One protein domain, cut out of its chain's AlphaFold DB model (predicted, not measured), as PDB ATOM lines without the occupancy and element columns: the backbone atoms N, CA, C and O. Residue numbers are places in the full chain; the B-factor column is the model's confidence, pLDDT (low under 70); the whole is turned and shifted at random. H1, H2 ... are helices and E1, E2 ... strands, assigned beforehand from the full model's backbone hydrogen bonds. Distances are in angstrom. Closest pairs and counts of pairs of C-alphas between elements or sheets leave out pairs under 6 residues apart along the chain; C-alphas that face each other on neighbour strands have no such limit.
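Overview. This is residues 167 to 264 of the 437 residues of the protein "Hypothetical protein" of Symbiodinium sp. CCMP2592 (UniProt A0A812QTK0). A long antiparallel hairpin, E2 and E3, makes the backbone of a strongly twisted sheet, with the short strands E1, E4 and E5 at its edges and H1 crossing over E2 and E3. H2 runs on from the end of E5, packs on H1 with its residues 247 to 252, and sticks out with its residues 258 to 263. The printed part has 98 residues, with two named helices and five named strands in the order H1 E1 E2 E3 E4 E5 H2; the class is mixed, helices and strands. The sheet is branched at E3, with antiparallel neighbour pairs. The whole is compact, with a radius of gyration of the C-alphas of 14.3 A and spans of 40 by 39 by 26 A.

Arrangement. E3, residues 218 to 229, has three neighbours, in staggered pairing. E2, residues 206 to 215, lies on one side of it, beside residues 218 to 225; N 208 and O 223 are 2.8 A apart, within hydrogen-bond range. E4, residues 232 to 235, and E5, residues 244 to 246, lie on the other side, with N 226 to O 234 at 3.0 A and N 222 to O 245 at 2.8 A. E1, residues 193 to 195, is on the other side of E2 from E3, with N 195 and O 207 2.7 A apart. E1, E2, E3 and E4 form a meander, each strand the antiparallel neighbour of the one before. H1, residues 169 to 185, is on the sheet at a height of 10.0 A, over E2 and E3, and runs across the strands, at 73 degrees to E3 on the local plane. H2, residues 247 to 263, only grazes the sheet with its residues 247 to 252. H1 and H2 touch, at a steep tilt of 51 degrees and opposite ways; their closest C-alphas are those of Val 172 and Phe 251, 5.8 A apart. In H1 and H2 every O i to N i+4 pair is within hydrogen-bond range.

Along the chain. E3 is 33.4 A long and E2 24.2 A, with a bend of 50 degrees at residue 211. E4 measures 10.2 A, E5 7.1 A and E1 6.1 A. H1 is 24.5 A long and begins at C-alpha 169 (-45.164, -36.293, -25.753). H2 is 24.2 A long and ends at C-alpha 263 (-58.056, -30.949, -38.646).

Size, cuts and confidence. The two C-alphas farthest apart are those of Ala 167 and Pro 230, 42.0 A. The printed part has no cut and no long link. The mean pLDDT of the printed part is 84.4; residues 189 to 192, 196 to 204 and 264 are under 70.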
ATOM      1  N   ALA A 167     -48.151 -31.763 -26.671       92.44
ATOM      2  CA  ALA A 167     -49.357 -32.528 -26.333       92.44
ATOM      3  C   ALA A 167     -49.197 -34.044 -26.555       92.44
ATOM      4  O   ALA A 167     -49.599 -34.839 -25.720       92.44
ATOM      5  N   CYS A 168     -48.520 -34.445 -27.632       93.06
ATOM      6  CA  CYS A 168     -48.288 -35.846 -27.990       93.06
ATOM      7  C   CYS A 168     -47.024 -36.466 -27.358       93.06
ATOM      8  O   CYS A 168     -46.532 -37.495 -27.831       93.06
ATOM      9  N   PHE A 169     -46.414 -35.822 -26.357       94.12
ATOM     10  CA  PHE A 169     -45.164 -36.293 -25.753       94.12
ATOM     11  C   PHE A 169     -45.302 -37.704 -25.157       94.12
ATOM     12  O   PHE A 169     -44.449 -38.567 -25.397       94.12
ATOM     13  N   ALA A 170     -46.389 -37.954 -24.421       93.50
ATOM     14  CA  ALA A 170     -46.652 -39.234 -23.770       93.50
ATOM     15  C   ALA A 170     -46.855 -40.363 -24.797       93.50
ATOM     16  O   ALA A 170     -46.266 -41.443 -24.674       93.50
ATOM     17  N   GLU A 171     -47.623 -40.097 -25.852       96.12
ATOM     18  CA  GLU A 171     -47.914 -41.029 -26.940       96.12
ATOM     19  C   GLU A 171     -46.643 -41.392 -27.701       96.12
ATOM     20  O   GLU A 171     -46.377 -42.578 -27.919       96.12
ATOM     21  N   VAL A 172     -45.826 -40.394 -28.057       96.00
ATOM     22  CA  VAL A 172     -44.537 -40.628 -28.718       96.00
ATOM     23  C   VAL A 172     -43.635 -41.481 -27.828       96.00
ATOM     24  O   VAL A 172     -43.077 -42.472 -28.301       96.00
ATOM     25  N   GLY A 173     -43.528 -41.161 -26.535       94.88
ATOM     26  CA  GLY A 173     -42.743 -41.950 -25.584       94.88
ATOM     27  C   GLY A 173     -43.188 -43.416 -25.527       94.88
ATOM     28  O   GLY A 173     -42.355 -44.328 -25.586       94.88
ATOM     29  N   ARG A 174     -44.505 -43.662 -25.490       95.50
ATOM     30  CA  ARG A 174     -45.088 -45.012 -25.516       95.50
ATOM     31  C   ARG A 174     -44.728 -45.766 -26.799       95.50
ATOM     32  O   ARG A 174     -44.280 -46.910 -26.715       95.50
ATOM     33  N   LEU A 175     -44.872 -45.135 -27.966       95.31
ATOM     34  CA  LEU A 175     -44.548 -45.744 -29.264       95.31
ATOM     35  C   LEU A 175     -43.059 -46.089 -29.384       95.31
ATOM     36  O   LEU A 175     -42.704 -47.169 -29.857       95.31
ATOM     37  N   VAL A 176     -42.173 -45.218 -28.892       95.50
ATOM     38  CA  VAL A 176     -40.728 -45.485 -28.881       95.50
ATOM     39  C   VAL A 176     -40.388 -46.691 -28.001       95.50
ATOM     40  O   VAL A 176     -39.588 -47.540 -28.402       95.50
ATOM     41  N   HIS A 177     -41.014 -46.816 -26.830       94.44
ATOM     42  CA  HIS A 177     -40.831 -47.982 -25.965       94.44
ATOM     43  C   HIS A 177     -41.389 -49.276 -26.570       94.44
ATOM     44  O   HIS A 177     -40.759 -50.331 -26.442       94.44
ATOM     45  N   GLN A 178     -42.530 -49.210 -27.258       94.94
ATOM     46  CA  GLN A 178     -43.093 -50.354 -27.979       94.94
ATOM     47  C   GLN A 178     -42.167 -50.806 -29.113       94.94
ATOM     48  O   GLN A 178     -41.888 -52.001 -29.232       94.94
ATOM     49  N   LEU A 179     -41.623 -49.857 -29.885       92.88
ATOM     50  CA  LEU A 179     -40.622 -50.138 -30.913       92.88
ATOM     51  C   LEU A 179     -39.406 -50.845 -30.304       92.88
ATOM     52  O   LEU A 179     -39.031 -51.913 -30.775       92.88
ATOM     53  N   ASP A 180     -38.822 -50.300 -29.234       93.56
ATOM     54  CA  ASP A 180     -37.657 -50.905 -28.576       93.56
ATOM     55  C   ASP A 180     -37.934 -52.325 -28.079       93.56
ATOM     56  O   ASP A 180     -37.134 -53.229 -28.306       93.56
ATOM     57  N   THR A 181     -39.094 -52.542 -27.460       92.56
ATOM     58  CA  THR A 181     -39.514 -53.863 -26.975       92.56
ATOM     59  C   THR A 181     -39.617 -54.863 -28.129       92.56
ATOM     60  O   THR A 181     -39.110 -55.981 -28.029       92.56
ATOM     61  N   GLY A 182     -40.203 -54.448 -29.258       92.38
ATOM     62  CA  GLY A 182     -40.298 -55.269 -30.467       92.38
ATOM     63  C   GLY A 182     -38.944 -55.550 -31.129       92.38
ATOM     64  O   GLY A 182     -38.725 -56.639 -31.660       92.38
ATOM     65  N   LEU A 183     -38.008 -54.599 -31.080       89.62
ATOM     66  CA  LEU A 183     -36.639 -54.797 -31.564       89.62
ATOM     67  C   LEU A 183     -35.865 -55.770 -30.670       89.62
ATOM     68  O   LEU A 183     -35.180 -56.667 -31.170       89.62
ATOM     69  N   GLN A 184     -36.001 -55.630 -29.350       88.31
ATOM     70  CA  GLN A 184     -35.340 -56.490 -28.372       88.31
ATOM     71  C   GLN A 184     -35.839 -57.935 -28.438       88.31
ATOM     72  O   GLN A 184     -35.014 -58.850 -28.414       88.31
ATOM     73  N   SER A 185     -37.152 -58.152 -28.570       89.56
ATOM     74  CA  SER A 185     -37.734 -59.499 -28.666       89.56
ATOM     75  C   SER A 185     -37.275 -60.253 -29.916       89.56
ATOM     76  O   SER A 185     -37.132 -61.472 -29.885       89.56
ATOM     77  N   LYS A 186     -36.964 -59.529 -30.996       88.44
ATOM     78  CA  LYS A 186     -36.411 -60.083 -32.242       88.44
ATOM     79  C   LYS A 186     -34.881 -60.127 -32.269       88.44
ATOM     80  O   LYS A 186     -34.299 -60.421 -33.311       88.44
ATOM     81  N   HIS A 187     -34.219 -59.807 -31.155       85.12
ATOM     82  CA  HIS A 187     -32.761 -59.711 -31.048       85.12
ATOM     83  C   HIS A 187     -32.110 -58.768 -32.080       85.12
ATOM     84  O   HIS A 187     -30.955 -58.946 -32.474       85.12
ATOM     85  N   VAL A 188     -32.825 -57.718 -32.492       80.56
ATOM     86  CA  VAL A 188     -32.313 -56.708 -33.420       80.56
ATOM     87  C   VAL A 188     -31.545 -55.645 -32.638       80.56
ATOM     88  O   VAL A 188     -32.106 -54.669 -32.151       80.56
ATOM     89  N   ALA A 189     -30.232 -55.842 -32.498       66.62
ATOM     90  CA  ALA A 189     -29.378 -54.904 -31.770       66.62
ATOM     91  C   ALA A 189     -28.835 -53.757 -32.650       66.62
ATOM     92  O   ALA A 189     -28.750 -52.625 -32.183       66.62
ATOM     93  N   THR A 190     -28.421 -54.048 -33.893       62.25
ATOM     94  CA  THR A 190     -27.683 -53.112 -34.782       62.25
ATOM     95  C   THR A 190     -27.774 -53.486 -36.277       62.25
ATOM     96  O   THR A 190     -26.820 -53.313 -37.033       62.25
ATOM     97  N   SER A 191     -28.893 -54.051 -36.731       59.56
ATOM     98  CA  SER A 191     -29.106 -54.328 -38.160       59.56
ATOM     99  C   SER A 191     -29.811 -53.162 -38.855       59.56
ATOM    100  O   SER A 191     -30.674 -52.524 -38.257       59.56
ATOM    101  N   LEU A 192     -29.461 -52.917 -40.128       60.53
ATOM    102  CA  LEU A 192     -30.231 -52.058 -41.035       60.53
ATOM    103  C   LEU A 192     -31.631 -52.667 -41.192       60.53
ATOM    104  O   LEU A 192     -31.840 -53.547 -42.026       60.53
ATOM    105  N   LEU A 193     -32.579 -52.239 -40.360       73.12
ATOM    106  CA  LEU A 193     -33.989 -52.535 -40.578       73.12
ATOM    107  C   LEU A 193     -34.569 -51.469 -41.488       73.12
ATOM    108  O   LEU A 193     -34.431 -50.279 -41.212       73.12
ATOM    109  N   VAL A 194     -35.245 -51.911 -42.540       72.62
ATOM    110  CA  VAL A 194     -36.009 -51.022 -43.410       72.62
ATOM    111  C   VAL A 194     -37.351 -50.750 -42.748       72.62
ATOM    112  O   VAL A 194     -38.194 -51.638 -42.634       72.62
ATOM    113  N   LEU A 195     -37.546 -49.515 -42.313       71.62
ATOM    114  CA  LEU A 195     -38.823 -48.978 -41.886       71.62
ATOM    115  C   LEU A 195     -39.456 -48.306 -43.104       71.62
ATOM    116  O   LEU A 195     -39.096 -47.197 -43.504       71.62
ATOM    117  N   LYS A 196     -40.388 -49.021 -43.736       68.50
ATOM    118  CA  LYS A 196     -41.231 -48.447 -44.783       68.50
ATOM    119  C   LYS A 196     -42.302 -47.597 -44.108       68.50
ATOM    120  O   LYS A 196     -43.320 -48.124 -43.670       68.50
ATOM    121  N   LEU A 197     -42.043 -46.299 -43.994       67.12
ATOM    122  CA  LEU A 197     -43.097 -45.332 -43.712       67.12
ATOM    123  C   LEU A 197     -43.859 -45.111 -45.015       67.12
ATOM    124  O   LEU A 197     -43.249 -44.863 -46.055       67.12
ATOM    125  N   ARG A 198     -45.181 -45.265 -44.975       59.78
ATOM    126  CA  ARG A 198     -46.051 -44.991 -46.117       59.78
ATOM    127  C   ARG A 198     -46.225 -43.471 -46.212       59.78
ATOM    128  O   ARG A 198     -47.207 -42.939 -45.726       59.78
ATOM    129  N   GLU A 199     -45.224 -42.773 -46.746       60.22
ATOM    130  CA  GLU A 199     -45.388 -41.381 -47.186       60.22
ATOM    131  C   GLU A 199     -46.042 -41.419 -48.572       60.22
ATOM    132  O   GLU A 199     -45.477 -41.995 -49.502       60.22
ATOM    133  N   GLU A 200     -47.233 -40.835 -48.711       54.97
ATOM    134  CA  GLU A 200     -48.106 -40.989 -49.889       54.97
ATOM    135  C   GLU A 200     -47.551 -40.428 -51.210       54.97
ATOM    136  O   GLU A 200     -48.172 -40.635 -52.241       54.97
ATOM    137  N   ASN A 201     -46.375 -39.788 -51.237       53.34
ATOM    138  CA  ASN A 201     -45.880 -39.115 -52.446       53.34
ATOM    139  C   ASN A 201     -44.367 -39.214 -52.715       53.34
ATOM    140  O   ASN A 201     -43.849 -38.486 -53.558       53.34
ATOM    141  N   THR A 202     -43.616 -40.105 -52.048       57.28
ATOM    142  CA  THR A 202     -42.202 -40.334 -52.420       57.28
ATOM    143  C   THR A 202     -41.895 -41.816 -52.598       57.28
ATOM    144  O   THR A 202     -41.414 -42.492 -51.692       57.28
ATOM    145  N   GLU A 203     -42.126 -42.331 -53.810       59.72
ATOM    146  CA  GLU A 203     -42.008 -43.758 -54.164       59.72
ATOM    147  C   GLU A 203     -40.630 -44.400 -53.877       59.72
ATOM    148  O   GLU A 203     -40.466 -45.618 -53.989       59.72
ATOM    149  N   HIS A 204     -39.612 -43.625 -53.489       68.81
ATOM    150  CA  HIS A 204     -38.231 -44.102 -53.382       68.81
ATOM    151  C   HIS A 204     -37.514 -43.789 -52.068       68.81
ATOM    152  O   HIS A 204     -36.348 -44.170 -51.932       68.81
ATOM    153  N   THR A 205     -38.147 -43.137 -51.086       71.25
ATOM    154  CA  THR A 205     -37.462 -42.873 -49.809       71.25
ATOM    155  C   THR A 205     -37.870 -43.860 -48.725       71.25
ATOM    156  O   THR A 205     -39.043 -44.144 -48.516       71.25
ATOM    157  N   GLN A 206     -36.874 -44.439 -48.054       84.44
ATOM    158  CA  GLN A 206     -37.075 -45.416 -46.988       84.44
ATOM    159  C   GLN A 206     -36.276 -44.994 -45.759       84.44
ATOM    160  O   GLN A 206     -35.147 -44.507 -45.867       84.44
ATOM    161  N   TRP A 207     -36.853 -45.197 -44.580       87.69
ATOM    162  CA  TRP A 207     -36.164 -44.957 -43.322       87.69
ATOM    163  C   TRP A 207     -35.461 -46.231 -42.887       87.69
ATOM    164  O   TRP A 207     -36.041 -47.311 -42.893       87.69
ATOM    165  N   PHE A 208     -34.197 -46.123 -42.508       88.19
ATOM    166  CA  PHE A 208     -33.407 -47.252 -42.048       88.19
ATOM    167  C   PHE A 208     -33.022 -47.052 -40.595       88.19
ATOM    168  O   PHE A 208     -32.426 -46.038 -40.235       88.19
ATOM    169  N   PHE A 209     -33.334 -48.038 -39.763       89.25
ATOM    170  CA  PHE A 209     -32.883 -48.078 -38.380       89.25
ATOM    171  C   PHE A 209     -31.375 -48.338 -38.344       89.25
ATOM    172  O   PHE A 209     -30.907 -49.376 -38.814       89.25
ATOM    173  N   LEU A 210     -30.615 -47.399 -37.783       88.50
ATOM    174  CA  LEU A 210     -29.166 -47.533 -37.631       88.50
ATOM    175  C   LEU A 210     -28.786 -48.191 -36.302       88.50
ATOM    176  O   LEU A 210     -27.758 -48.862 -36.212       88.50
ATOM    177  N   GLY A 211     -29.599 -47.998 -35.261       89.00
ATOM    178  CA  GLY A 211     -29.336 -48.544 -33.936       89.00
ATOM    179  C   GLY A 211     -29.863 -47.683 -32.795       89.00
ATOM    180  O   GLY A 211     -30.455 -46.622 -32.992       89.00
ATOM    181  N   CYS A 212     -29.601 -48.149 -31.576       90.19
ATOM    182  CA  CYS A 212     -29.862 -47.434 -30.332       90.19
ATOM    183  C   CYS A 212     -28.555 -46.810 -29.819       90.19
ATOM    184  O   CYS A 212     -27.652 -47.537 -29.406       90.19
ATOM    185  N   VAL A 213     -28.447 -45.480 -29.832       86.12
ATOM    186  CA  VAL A 213     -27.233 -44.753 -29.405       86.12
ATOM    187  C   VAL A 213     -27.229 -44.507 -27.896       86.12
ATOM    188  O   VAL A 213     -26.186 -44.583 -27.254       86.12
ATOM    189  N   CYS A 214     -28.401 -44.266 -27.308       85.44
ATOM    190  CA  CYS A 214     -28.568 -44.116 -25.867       85.44
ATOM    191  C   CYS A 214     -29.799 -44.893 -25.401       85.44
ATOM    192  O   CYS A 214     -30.755 -45.040 -26.153       85.44
ATOM    193  N   ARG A 215     -29.791 -45.406 -24.167       84.94
ATOM    194  CA  ARG A 215     -30.981 -46.017 -23.545       84.94
ATOM    195  C   ARG A 215     -31.678 -45.100 -22.543       84.94
ATOM    196  O   ARG A 215     -32.775 -45.426 -22.100       84.94
ATOM    197  N   ARG A 216     -31.038 -43.993 -22.146       82.31
ATOM    198  CA  ARG A 216     -31.584 -42.992 -21.211       82.31
ATOM    199  C   ARG A 216     -31.129 -41.570 -21.572       82.31
ATOM    200  O   ARG A 216     -30.059 -41.163 -21.120       82.31
ATOM    201  N   PRO A 217     -31.934 -40.826 -22.343       85.50
ATOM    202  CA  PRO A 217     -33.204 -41.250 -22.941       85.50
ATOM    203  C   PRO A 217     -32.996 -42.351 -23.986       85.50
ATOM    204  O   PRO A 217     -31.895 -42.525 -24.514       85.50
ATOM    205  N   LEU A 218     -34.041 -43.134 -24.238       89.88
ATOM    206  CA  LEU A 218     -34.024 -44.127 -25.301       89.88
ATOM    207  C   LEU A 218     -33.890 -43.396 -26.641       89.88
ATOM    208  O   LEU A 218     -34.742 -42.598 -26.997       89.88
ATOM    209  N   LEU A 219     -32.795 -43.604 -27.361       91.38
ATOM    210  CA  LEU A 219     -32.450 -42.829 -28.546       91.38
ATOM    211  C   LEU A 219     -32.115 -43.778 -29.686       91.38
ATOM    212  O   LEU A 219     -30.966 -44.198 -29.858       91.38
ATOM    213  N   HIS A 220     -33.133 -44.117 -30.463       93.06
ATOM    214  CA  HIS A 220     -32.941 -44.792 -31.738       93.06
ATOM    215  C   HIS A 220     -32.623 -43.770 -32.813       93.06
ATOM    216  O   HIS A 220     -33.287 -42.739 -32.876       93.06
ATOM    217  N   VAL A 221     -31.650 -44.075 -33.664       92.50
ATOM    218  CA  VAL A 221     -31.286 -43.233 -34.804       92.50
ATOM    219  C   VAL A 221     -31.734 -43.910 -36.086       92.50
ATOM    220  O   VAL A 221     -31.481 -45.099 -36.304       92.50
ATOM    221  N   LEU A 222     -32.392 -43.128 -36.930       92.38
ATOM    222  CA  LEU A 222     -32.854 -43.515 -38.246       92.38
ATOM    223  C   LEU A 222     -32.191 -42.630 -39.300       92.38
ATOM    224  O   LEU A 222     -31.950 -41.448 -39.060       92.38
ATOM    225  N   ALA A 223     -31.926 -43.201 -40.469       91.69
ATOM    226  CA  ALA A 223     -31.445 -42.474 -41.636       91.69
ATOM    227  C   ALA A 223     -32.421 -42.619 -42.794       91.69
ATOM    228  O   ALA A 223     -32.866 -43.730 -43.093       91.69
ATOM    229  N   ARG A 224     -32.713 -41.516 -43.482       89.62
ATOM    230  CA  ARG A 224     -33.434 -41.560 -44.753       89.62
ATOM    231  C   ARG A 224     -32.453 -41.990 -45.828       89.62
ATOM    232  O   ARG A 224     -31.493 -41.269 -46.098       89.62
ATOM    233  N   LEU A 225     -32.670 -43.152 -46.429       88.06
ATOM    234  CA  LEU A 225     -31.873 -43.616 -47.558       88.06
ATOM    235  C   LEU A 225     -32.742 -43.687 -48.816       88.06
ATOM    236  O   LEU A 225     -33.936 -43.984 -48.751       88.06
ATOM    237  N   TRP A 226     -32.115 -43.443 -49.960       87.50
ATOM    238  CA  TRP A 226     -32.698 -43.660 -51.285       87.50
ATOM    239  C   TRP A 226     -31.840 -44.650 -52.089       87.50
ATOM    240  O   TRP A 226     -30.605 -44.662 -51.955       87.50
ATOM    241  N   PRO A 227     -32.464 -45.527 -52.891       84.75
ATOM    242  CA  PRO A 227     -31.745 -46.439 -53.763       84.75
ATOM    243  C   PRO A 227     -31.106 -45.649 -54.909       84.75
ATOM    244  O   PRO A 227     -31.789 -44.937 -55.636       84.75
ATOM    245  N   ARG A 228     -29.786 -45.783 -55.086       87.38
ATOM    246  CA  ARG A 228     -29.063 -45.151 -56.207       87.38
ATOM    247  C   ARG A 228     -28.786 -46.134 -57.342       87.38
ATOM    248  O   ARG A 228     -28.757 -45.749 -58.502       87.38
ATOM    249  N   ALA A 229     -28.528 -47.391 -56.991       87.50
ATOM    250  CA  ALA A 229     -28.295 -48.502 -57.909       87.50
ATOM    251  C   ALA A 229     -28.554 -49.830 -57.167       87.50
ATOM    252  O   ALA A 229     -28.601 -49.826 -55.930       87.50
ATOM    253  N   PRO A 230     -28.674 -50.976 -57.863       86.00
ATOM    254  CA  PRO A 230     -28.785 -52.280 -57.212       86.00
ATOM    255  C   PRO A 230     -27.668 -52.503 -56.178       86.00
ATOM    256  O   PRO A 230     -26.482 -52.360 -56.477       86.00
ATOM    257  N   GLY A 231     -28.052 -52.793 -54.930       83.12
ATOM    258  CA  GLY A 231     -27.123 -52.981 -53.808       83.12
ATOM    259  C   GLY A 231     -26.445 -51.707 -53.283       83.12
ATOM    260  O   GLY A 231     -25.580 -51.802 -52.413       83.12
ATOM    261  N   ARG A 232     -26.810 -50.514 -53.777       84.12
ATOM    262  CA  ARG A 232     -26.249 -49.227 -53.338       84.12
ATOM    263  C   ARG A 232     -27.334 -48.293 -52.818       84.12
ATOM    264  O   ARG A 232     -28.202 -47.835 -53.563       84.12
ATOM    265  N   LEU A 233     -27.215 -47.959 -51.539       84.56
ATOM    266  CA  LEU A 233     -28.029 -46.959 -50.860       84.56
ATOM    267  C   LEU A 233     -27.191 -45.699 -50.658       84.56
ATOM    268  O   LEU A 233     -26.006 -45.786 -50.335       84.56
ATOM    269  N   ALA A 234     -27.803 -44.537 -50.836       87.75
ATOM    270  CA  ALA A 234     -27.210 -43.266 -50.447       87.75
ATOM    271  C   ALA A 234     -28.023 -42.655 -49.301       87.75
ATOM    272  O   ALA A 234     -29.235 -42.850 -49.220       87.75
ATOM    273  N   ILE A 235     -27.353 -41.946 -48.395       88.50
ATOM    274  CA  ILE A 235     -28.035 -41.167 -47.360       88.50
ATOM    275  C   ILE A 235     -28.628 -39.936 -48.042       88.50
ATOM    276  O   ILE A 235     -27.933 -39.256 -48.797       88.50
ATOM    277  N   SER A 236     -29.917 -39.689 -47.818       87.12
ATOM    278  CA  SER A 236     -30.564 -38.467 -48.280       87.12
ATOM    279  C   SER A 236     -29.987 -37.277 -47.517       87.12
ATOM    280  O   SER A 236     -29.722 -37.369 -46.317       87.12
ATOM    281  N   MET A 237     -29.761 -36.174 -48.218       86.62
ATOM    282  CA  MET A 237     -29.173 -34.958 -47.666       86.62
ATOM    283  C   MET A 237     -30.210 -33.840 -47.745       86.62
ATOM    284  O   MET A 237     -30.805 -33.628 -48.800       86.62
ATOM    285  N   THR A 238     -30.400 -33.104 -46.653       78.38
ATOM    286  CA  THR A 238     -31.171 -31.856 -46.641       78.38
ATOM    287  C   THR A 238     -30.163 -30.710 -46.603       78.38
ATOM    288  O   THR A 238     -29.622 -30.375 -45.548       78.38
ATOM    289  N   GLY A 239     -29.817 -30.171 -47.774       86.19
ATOM    290  CA  GLY A 239     -28.661 -29.280 -47.919       86.19
ATOM    291  C   GLY A 239     -27.347 -30.031 -47.668       86.19
ATOM    292  O   GLY A 239     -27.084 -31.052 -48.298       86.19
ATOM    293  N   ALA A 240     -26.527 -29.547 -46.729       84.44
ATOM    294  CA  ALA A 240     -25.259 -30.181 -46.342       84.44
ATOM    295  C   ALA A 240     -25.386 -31.186 -45.178       84.44
ATOM    296  O   ALA A 240     -24.384 -31.751 -44.738       84.44
ATOM    297  N   VAL A 241     -26.599 -31.417 -44.661       80.00
ATOM    298  CA  VAL A 241     -26.830 -32.238 -43.464       80.00
ATOM    299  C   VAL A 241     -27.473 -33.570 -43.859       80.00
ATOM    300  O   VAL A 241     -28.468 -33.567 -44.588       80.00
ATOM    301  N   PRO A 242     -26.951 -34.722 -43.396       86.38
ATOM    302  CA  PRO A 242     -27.607 -36.003 -43.627       86.38
ATOM    303  C   PRO A 242     -28.970 -36.025 -42.936       86.38
ATOM    304  O   PRO A 242     -29.094 -35.629 -41.776       86.38
ATOM    305  N   ALA A 243     -29.986 -36.522 -43.635       89.19
ATOM    306  CA  ALA A 243     -31.343 -36.666 -43.126       89.19
ATOM    307  C   ALA A 243     -31.403 -37.801 -42.089       89.19
ATOM    308  O   ALA A 243     -31.774 -38.943 -42.381       89.19
ATOM    309  N   LEU A 244     -30.981 -37.470 -40.871       91.44
ATOM    310  CA  LEU A 244     -31.039 -38.311 -39.687       91.44
ATOM    311  C   LEU A 244     -32.155 -37.819 -38.775       91.44
ATOM    312  O   LEU A 244     -32.333 -36.617 -38.594       91.44
ATOM    313  N   LEU A 245     -32.867 -38.755 -38.158       92.56
ATOM    314  CA  LEU A 245     -33.862 -38.437 -37.143       92.56
ATOM    315  C   LEU A 245     -33.853 -39.462 -36.021       92.56
ATOM    316  O   LEU A 245     -33.339 -40.576 -36.159       92.56
ATOM    317  N   THR A 246     -34.431 -39.078 -34.892       94.44
ATOM    318  CA  THR A 246     -34.670 -39.998 -33.785       94.44
ATOM    319  C   THR A 246     -36.011 -40.709 -33.955       94.44
ATOM    320  O   THR A 246     -36.924 -40.176 -34.584       94.44
ATOM    321  N   SER A 247     -36.196 -41.883 -33.343       94.12
ATOM    322  CA  SER A 247     -37.524 -42.528 -33.321       94.12
ATOM    323  C   SER A 247     -38.609 -41.619 -32.737       94.12
ATOM    324  O   SER A 247     -39.751 -41.677 -33.179       94.12
ATOM    325  N   HIS A 248     -38.248 -40.728 -31.808       95.31
ATOM    326  CA  HIS A 248     -39.169 -39.743 -31.246       95.31
ATOM    327  C   HIS A 248     -39.630 -38.745 -32.315       95.31
ATOM    328  O   HIS A 248     -40.824 -38.532 -32.488       95.31
ATOM    329  N   GLN A 249     -38.690 -38.176 -33.074       93.38
ATOM    330  CA  GLN A 249     -38.996 -37.257 -34.173       93.38
ATOM    331  C   GLN A 249     -39.787 -37.947 -35.293       93.38
ATOM    332  O   GLN A 249     -40.685 -37.332 -35.867       93.38
ATOM    333  N   MET A 250     -39.503 -39.226 -35.567       92.31
ATOM    334  CA  MET A 250     -40.269 -40.039 -36.516       92.31
ATOM    335  C   MET A 250     -41.735 -40.140 -36.092       92.31
ATOM    336  O   MET A 250     -42.620 -39.745 -36.843       92.31
ATOM    337  N   PHE A 251     -41.998 -40.654 -34.885       93.94
ATOM    338  CA  PHE A 251     -43.361 -40.858 -34.400       93.94
ATOM    339  C   PHE A 251     -44.107 -39.542 -34.220       93.94
ATOM    340  O   PHE A 251     -45.287 -39.479 -34.539       93.94
ATOM    341  N   LEU A 252     -43.421 -38.477 -33.795       93.56
ATOM    342  CA  LEU A 252     -44.000 -37.139 -33.757       93.56
ATOM    343  C   LEU A 252     -44.463 -36.685 -35.148       93.56
ATOM    344  O   LEU A 252     -45.563 -36.159 -35.280       93.56
ATOM    345  N   SER A 253     -43.642 -36.899 -36.179       89.75
ATOM    346  CA  SER A 253     -43.987 -36.532 -37.559       89.75
ATOM    347  C   SER A 253     -45.178 -37.345 -38.073       89.75
ATOM    348  O   SER A 253     -46.067 -36.781 -38.697       89.75
ATOM    349  N   ILE A 254     -45.234 -38.641 -37.746       89.19
ATOM    350  CA  ILE A 254     -46.360 -39.522 -38.088       89.19
ATOM    351  C   ILE A 254     -47.646 -39.053 -37.402       89.19
ATOM    352  O   ILE A 254     -48.662 -38.887 -38.066       89.19
ATOM    353  N   ILE A 255     -47.612 -38.811 -36.087       90.69
ATOM    354  CA  ILE A 255     -48.786 -38.350 -35.333       90.69
ATOM    355  C   ILE A 255     -49.282 -37.019 -35.892       90.69
ATOM    356  O   ILE A 255     -50.471 -36.880 -36.141       90.69
ATOM    357  N   ARG A 256     -48.379 -36.063 -36.144       89.00
ATOM    358  CA  ARG A 256     -48.743 -34.764 -36.726       89.00
ATOM    359  C   ARG A 256     -49.370 -34.895 -38.104       89.00
ATOM    360  O   ARG A 256     -50.349 -34.215 -38.359       89.00
ATOM    361  N   PHE A 257     -48.826 -35.765 -38.952       86.81
ATOM    362  CA  PHE A 257     -49.391 -36.031 -40.269       86.81
ATOM    363  C   PHE A 257     -50.823 -36.568 -40.170       86.81
ATOM    364  O   PHE A 257     -51.705 -36.087 -40.871       86.81
ATOM    365  N   TYR A 258     -51.075 -37.521 -39.267       86.50
ATOM    366  CA  TYR A 258     -52.431 -38.024 -39.058       86.50
ATOM    367  C   TYR A 258     -53.355 -36.951 -38.485       86.50
ATOM    368  O   TYR A 258     -54.440 -36.768 -39.014       86.50
ATOM    369  N   LEU A 259     -52.920 -36.204 -37.465       86.56
ATOM    370  CA  LEU A 259     -53.721 -35.122 -36.884       86.56
ATOM    371  C   LEU A 259     -54.071 -34.041 -37.915       86.56
ATOM    372  O   LEU A 259     -55.214 -33.612 -37.949       86.56
ATOM    373  N   SER A 260     -53.150 -33.668 -38.812       85.25
ATOM    374  CA  SER A 260     -53.454 -32.689 -39.866       85.25
ATOM    375  C   SER A 260     -54.488 -33.178 -40.878       85.25
ATOM    376  O   SER A 260     -55.143 -32.357 -41.499       85.25
ATOM    377  N   GLN A 261     -54.651 -34.495 -41.046       84.50
ATOM    378  CA  GLN A 261     -55.724 -35.027 -41.895       84.50
ATOM    379  C   GLN A 261     -57.094 -34.994 -41.205       84.50
ATOM    380  O   GLN A 261     -58.113 -35.051 -41.885       84.50
ATOM    381  N   TYR A 262     -57.127 -34.906 -39.872       80.88
ATOM    382  CA  TYR A 262     -58.367 -34.778 -39.103       80.88
ATOM    383  C   TYR A 262     -58.768 -33.319 -38.856       80.88
ATOM    384  O   TYR A 262     -59.957 -33.050 -38.745       80.88
ATOM    385  N   ASP A 263     -57.811 -32.390 -38.835       70.88
ATOM    386  CA  ASP A 263     -58.056 -30.949 -38.646       70.88
ATOM    387  C   ASP A 263     -58.891 -30.355 -39.807       70.88
ATOM    388  O   ASP A 263     -59.772 -29.524 -39.607       70.88
ATOM    389  N   GLU A 264     -58.728 -30.871 -41.035       60.69
ATOM    390  CA  GLU A 264     -59.610 -30.521 -42.168       60.69
ATOM    391  C   GLU A 264     -61.049 -31.057 -42.006       60.69
ATOM    392  O   GLU A 264     -61.973 -30.551 -42.640       60.69
TER     393      GLU A 264